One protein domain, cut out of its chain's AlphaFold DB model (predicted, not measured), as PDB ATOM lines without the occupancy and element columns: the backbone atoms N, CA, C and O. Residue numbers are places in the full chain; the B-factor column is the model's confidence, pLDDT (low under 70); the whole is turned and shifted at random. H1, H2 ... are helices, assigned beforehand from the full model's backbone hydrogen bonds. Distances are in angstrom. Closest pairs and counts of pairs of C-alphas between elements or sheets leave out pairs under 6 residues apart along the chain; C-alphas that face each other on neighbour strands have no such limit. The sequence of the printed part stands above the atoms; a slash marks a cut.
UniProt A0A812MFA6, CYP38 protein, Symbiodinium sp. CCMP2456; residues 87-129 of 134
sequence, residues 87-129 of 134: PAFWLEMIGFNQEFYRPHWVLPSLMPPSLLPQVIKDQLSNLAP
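What this domain is: This is residues 87 to 129 of the 134 residues of the protein "CYP38 protein" of Symbiodinium sp. CCMP2456 (UniProt A0A812MFA6). The printed part has little regular structure: a wide open loop, residues 94 to 117, swings out from the short helix H1 and comes back past it, and the longer helix H2 sits at the other end. Residues 122 to 129, of which 122 to 127 belong to H2, stick out free. The printed part has 43 residues with two named helices, H1 then H2, and no named strand; the class is all helix, with 16 residues in named elements. It is loose, with a radius of gyration of the C-alphas of 12.0 A, and elongated, spanning 36 by 19 by 11 A.

How they stand to each other: H2, residues 118 to 127, and H1, residues 88 to 93, are apart. A long link of 24 residues joins them. In both helices every O i to N i+4 pair is within hydrogen-bond range.

Where its parts are: H2 measures 14.3 A from C-alpha 118 to C-alpha 127 at (232.844, 184.798, 309.973). H1 measures 9.1 A, from C-alpha 88 at (248.938, 191.884, 296.283) to C-alpha 93.

The domain as a whole: The C-alphas farthest apart, of Tyr 101 and Pro 129, are 37.7 A apart. The printed part has no cut. Its mean pLDDT is 74.8; residues 108 to 109 and 124 to 129 are under 70.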
ATOM      1  N   PRO A  87     251.084 189.259 299.628       75.88
ATOM      2  CA  PRO A  87     249.956 189.106 298.722       75.88
ATOM      3  C   PRO A  87     249.509 190.473 298.202       75.88
ATOM      4  O   PRO A  87     249.368 191.413 298.983       75.88
ATOM      5  N   ALA A  88     249.245 190.592 296.901       76.38
ATOM      6  CA  ALA A  88     248.938 191.884 296.283       76.38
ATOM      7  C   ALA A  88     247.751 192.615 296.949       76.38
ATOM      8  O   ALA A  88     247.743 193.838 297.044       76.38
ATOM      9  N   PHE A  89     246.794 191.872 297.513       79.44
ATOM     10  CA  PHE A  89     245.674 192.452 298.255       79.44
ATOM     11  C   PHE A  89     246.085 193.175 299.553       79.44
ATOM     12  O   PHE A  89     245.381 194.082 299.984       79.44
ATOM     13  N   TRP A  90     247.216 192.821 300.177       79.44
ATOM     14  CA  TRP A  90     247.750 193.548 301.342       79.44
ATOM     15  C   TRP A  90     248.251 194.932 300.939       79.44
ATOM     16  O   TRP A  90     248.061 195.896 301.674       79.44
ATOM     17  N   LEU A  91     248.861 195.030 299.756       81.56
ATOM     18  CA  LEU A  91     249.322 196.296 299.199       81.56
ATOM     19  C   LEU A  91     248.125 197.214 298.895       81.56
ATOM     20  O   LEU A  91     248.144 198.386 299.270       81.56
ATOM     21  N   GLU A  92     247.033 196.668 298.350       80.19
ATOM     22  CA  GLU A  92     245.788 197.427 298.154       80.19
ATOM     23  C   GLU A  92     245.222 197.985 299.475       80.19
ATOM     24  O   GLU A  92     244.749 199.121 299.508       80.19
ATOM     25  N   MET A  93     245.307 197.234 300.583       76.81
ATOM     26  CA  MET A  93     244.813 197.681 301.898       76.81
ATOM     27  C   MET A  93     245.562 198.894 302.458       76.81
ATOM     28  O   MET A  93     244.978 199.677 303.202       76.81
ATOM     29  N   ILE A  94     246.839 199.060 302.107       79.44
ATOM     30  CA  ILE A  94     247.657 200.207 302.526       79.44
ATOM     31  C   ILE A  94     247.659 201.335 301.483       79.44
ATOM     32  O   ILE A  94     248.478 202.248 301.555       79.44
ATOM     33  N   GLY A  95     246.735 201.287 300.518       78.25
ATOM     34  CA  GLY A  95     246.555 202.318 299.498       78.25
ATOM     35  C   GLY A  95     247.479 202.188 298.287       78.25
ATOM     36  O   GLY A  95     247.476 203.067 297.433       78.25
ATOM     37  N   PHE A  96     248.239 201.099 298.161       81.12
ATOM     38  CA  PHE A  96     249.025 200.828 296.961       81.12
ATOM     39  C   PHE A  96     248.112 200.249 295.872       81.12
ATOM     40  O   PHE A  96     247.855 199.047 295.808       81.12
ATOM     41  N   ASN A  97     247.565 201.136 295.045       80.56
ATOM     42  CA  ASN A  97     246.627 200.823 293.969       80.56
ATOM     43  C   ASN A  97     247.026 201.554 292.671       80.56
ATOM     44  O   ASN A  97     248.091 202.161 292.595       80.56
ATOM     45  N   GLN A  98     246.180 201.517 291.636       83.19
ATOM     46  CA  GLN A  98     246.457 202.174 290.347       83.19
ATOM     47  C   GLN A  98     246.647 203.700 290.442       83.19
ATOM     48  O   GLN A  98     247.102 204.308 289.482       83.19
ATOM     49  N   GLU A  99     246.344 204.326 291.580       81.31
ATOM     50  CA  GLU A  99     246.506 205.757 291.843       81.31
ATOM     51  C   GLU A  99     247.706 206.077 292.756       81.31
ATOM     52  O   GLU A  99     247.853 207.226 293.170       81.31
ATOM     53  N   PHE A 100     248.594 205.108 293.030       78.75
ATOM     54  CA  PHE A 100     249.742 205.250 293.950       78.75
ATOM     55  C   PHE A 100     250.653 206.460 293.665       78.75
ATOM     56  O   PHE A 100     251.392 206.917 294.533       78.75
ATOM     57  N   TYR A 101     250.637 206.969 292.432       79.75
ATOM     58  CA  TYR A 101     251.419 208.123 291.992       79.75
ATOM     59  C   TYR A 101     250.844 209.469 292.465       79.75
ATOM     60  O   TYR A 101     251.447 210.518 292.225       79.75
ATOM     61  N   ARG A 102     249.675 209.471 293.113       83.44
ATOM     62  CA  ARG A 102     249.047 210.658 293.699       83.44
ATOM     63  C   ARG A 102     249.276 210.666 295.213       83.44
ATOM     64  O   ARG A 102     249.079 209.637 295.849       83.44
ATOM     65  N   PRO A 103     249.623 211.809 295.830       82.31
ATOM     66  CA  PRO A 103     249.653 211.906 297.285       82.31
ATOM     67  C   PRO A 103     248.259 211.633 297.866       82.31
ATOM     68  O   PRO A 103     247.305 212.340 297.542       82.31
ATOM     69  N   HIS A 104     248.139 210.630 298.732       77.06
ATOM     70  CA  HIS A 104     246.897 210.317 299.434       77.06
ATOM     71  C   HIS A 104     247.176 209.872 300.873       77.06
ATOM     72  O   HIS A 104     248.244 209.354 301.195       77.06
ATOM     73  N   TRP A 105     246.186 210.055 301.742       78.75
ATOM     74  CA  TRP A 105     246.181 209.491 303.089       78.75
ATOM     75  C   TRP A 105     245.417 208.171 303.066       78.75
ATOM     76  O   TRP A 105     244.372 208.072 302.423       78.75
ATOM     77  N   VAL A 106     245.939 207.146 303.738       76.88
ATOM     78  CA  VAL A 106     245.281 205.837 303.803       76.88
ATOM     79  C   VAL A 106     244.119 205.922 304.792       76.88
ATOM     80  O   VAL A 106     244.317 206.260 305.958       76.88
ATOM     81  N   LEU A 107     242.908 205.619 304.326       75.44
ATOM     82  CA  LEU A 107     241.712 205.475 305.156       75.44
ATOM     83  C   LEU A 107     241.232 204.018 305.104       75.44
ATOM     84  O   LEU A 107     241.428 203.362 304.078       75.44
ATOM     85  N   PRO A 108     240.584 203.499 306.164       69.81
ATOM     86  CA  PRO A 108     239.942 202.190 306.114       69.81
ATOM     87  C   PRO A 108     238.969 202.106 304.930       69.81
ATOM     88  O   PRO A 108     238.056 202.924 304.807       69.81
ATOM     89  N   SER A 109     239.175 201.132 304.045       67.94
ATOM     90  CA  SER A 109     238.315 200.942 302.876       67.94
ATOM     91  C   SER A 109     236.983 200.311 303.281       67.94
ATOM     92  O   SER A 109     236.953 199.315 304.001       67.94
ATOM     93  N   LEU A 110     235.877 200.854 302.765       70.56
ATOM     94  CA  LEU A 110     234.541 200.250 302.878       70.56
ATOM     95  C   LEU A 110     234.352 199.058 301.929       70.56
ATOM     96  O   LEU A 110     233.397 198.297 302.070       70.56
ATOM     97  N   MET A 111     235.242 198.905 300.948       72.75
ATOM     98  CA  MET A 111     235.205 197.831 299.964       72.75
ATOM     99  C   MET A 111     236.386 196.877 300.160       72.75
ATOM    100  O   MET A 111     237.505 197.339 300.413       72.75
ATOM    101  N   PRO A 112     236.175 195.556 300.026       73.88
ATOM    102  CA  PRO A 112     237.266 194.598 300.111       73.88
ATOM    103  C   PRO A 112     238.267 194.817 298.963       73.88
ATOM    104  O   PRO A 112     237.857 195.224 297.872       73.88
ATOM    105  N   PRO A 113     239.557 194.506 299.180       79.75
ATOM    106  CA  PRO A 113     240.568 194.536 298.129       79.75
ATOM    107  C   PRO A 113     240.134 193.729 296.897       79.75
ATOM    108  O   PRO A 113     239.555 192.639 297.017       79.75
ATOM    109  N   SER A 114     240.417 194.254 295.708       80.75
ATOM    110  CA  SER A 114     240.008 193.639 294.445       80.75
ATOM    111  C   SER A 114     240.743 192.317 294.209       80.75
ATOM    112  O   SER A 114     240.138 191.333 293.771       80.75
ATOM    113  N   LEU A 115     242.010 192.265 294.633       81.50
ATOM    114  CA  LEU A 115     242.907 191.116 294.513       81.50
ATOM    115  C   LEU A 115     242.755 190.106 295.657       81.50
ATOM    116  O   LEU A 115     243.535 189.160 295.753       81.50
ATOM    117  N   LEU A 116     241.767 190.289 296.542       81.12
ATOM    118  CA  LEU A 116     241.500 189.347 297.622       81.12
ATOM    119  C   LEU A 116     241.061 187.983 297.035       81.12
ATOM    120  O   LEU A 116     240.051 187.930 296.320       81.12
ATOM    121  N   PRO A 117     241.769 186.875 297.337       81.69
ATOM    122  CA  PRO A 117     241.424 185.546 296.835       81.69
ATOM    123  C   PRO A 117     240.017 185.104 297.254       81.69
ATOM    124  O   PRO A 117     239.603 185.336 298.391       81.69
ATOM    125  N   GLN A 118     239.294 184.410 296.364       78.06
ATOM    126  CA  GLN A 118     237.909 183.987 296.621       78.06
ATOM    127  C   GLN A 118     237.785 183.089 297.858       78.06
ATOM    128  O   GLN A 118     236.904 183.303 298.676       78.06
ATOM    129  N   VAL A 119     238.738 182.179 298.069       78.56
ATOM    130  CA  VAL A 119     238.784 181.321 299.265       78.56
ATOM    131  C   VAL A 119     238.788 182.148 300.558       78.56
ATOM    132  O   VAL A 119     238.115 181.798 301.523       78.56
ATOM    133  N   ILE A 120     239.505 183.276 300.573       73.75
ATOM    134  CA  ILE A 120     239.552 184.172 301.732       73.75
ATOM    135  C   ILE A 120     238.239 184.962 301.850       73.75
ATOM    136  O   ILE A 120     237.729 185.127 302.956       73.75
ATOM    137  N   LYS A 121     237.639 185.401 300.733       72.44
ATOM    138  CA  LYS A 121     236.293 186.019 300.723       72.44
ATOM    139  C   LYS A 121     235.236 185.079 301.313       72.44
ATOM    140  O   LYS A 121     234.402 185.506 302.114       72.44
ATOM    141  N   ASP A 122     235.306 183.798 300.975       76.75
ATOM    142  CA  ASP A 122     234.392 182.764 301.462       76.75
ATOM    143  C   ASP A 122     234.621 182.481 302.961       76.75
ATOM    144  O   ASP A 122     233.675 182.353 303.735       76.75
ATOM    145  N   GLN A 123     235.873 182.470 303.424       71.00
ATOM    146  CA  GLN A 123     236.190 182.354 304.854       71.00
ATOM    147  C   GLN A 123     235.698 183.561 305.668       71.00
ATOM    148  O   GLN A 123     235.116 183.385 306.738       71.00
ATOM    149  N   LEU A 124     235.890 184.783 305.165       65.50
ATOM    150  CA  LEU A 124     235.466 186.010 305.848       65.50
ATOM    151  C   LEU A 124     233.941 186.166 305.884       65.50
ATOM    152  O   LEU A 124     233.394 186.611 306.891       65.50
ATOM    153  N   SER A 125     233.238 185.762 304.826       63.34
ATOM    154  CA  SER A 125     231.769 185.775 304.799       63.34
ATOM    155  C   SER A 125     231.153 184.766 305.775       63.34
ATOM    156  O   SER A 125     230.131 185.065 306.389       63.34
ATOM    157  N   ASN A 126     231.819 183.634 306.024       58.16
ATOM    158  CA  ASN A 126     231.416 182.671 307.055       58.16
ATOM    159  C   ASN A 126     231.673 183.166 308.495       58.16
ATOM    160  O   ASN A 126     231.020 182.701 309.428       58.16
ATOM    161  N   LEU A 127     232.581 184.130 308.686       51.56
ATOM    162  CA  LEU A 127     232.844 184.798 309.973       51.56
ATOM    163  C   LEU A 127     231.950 186.034 310.206       51.56
ATOM    164  O   LEU A 127     231.828 186.514 311.336       51.56
ATOM    165  N   ALA A 128     231.276 186.525 309.163       48.88
ATOM    166  CA  ALA A 128     230.419 187.709 309.208       48.88
ATOM    167  C   ALA A 128     229.176 187.645 310.132       48.88
ATOM    168  O   ALA A 128     228.679 188.725 310.464       48.88
ATOM    169  N   PRO A 129     228.662 186.496 310.639       51.03
ATOM    170  CA  PRO A 129     227.618 186.550 311.666       51.03
ATOM    171  C   PRO A 129     228.124 187.103 313.010       51.03
ATOM    172  O   PRO A 129     227.308 187.497 313.838       51.03
TER     173      PRO A 129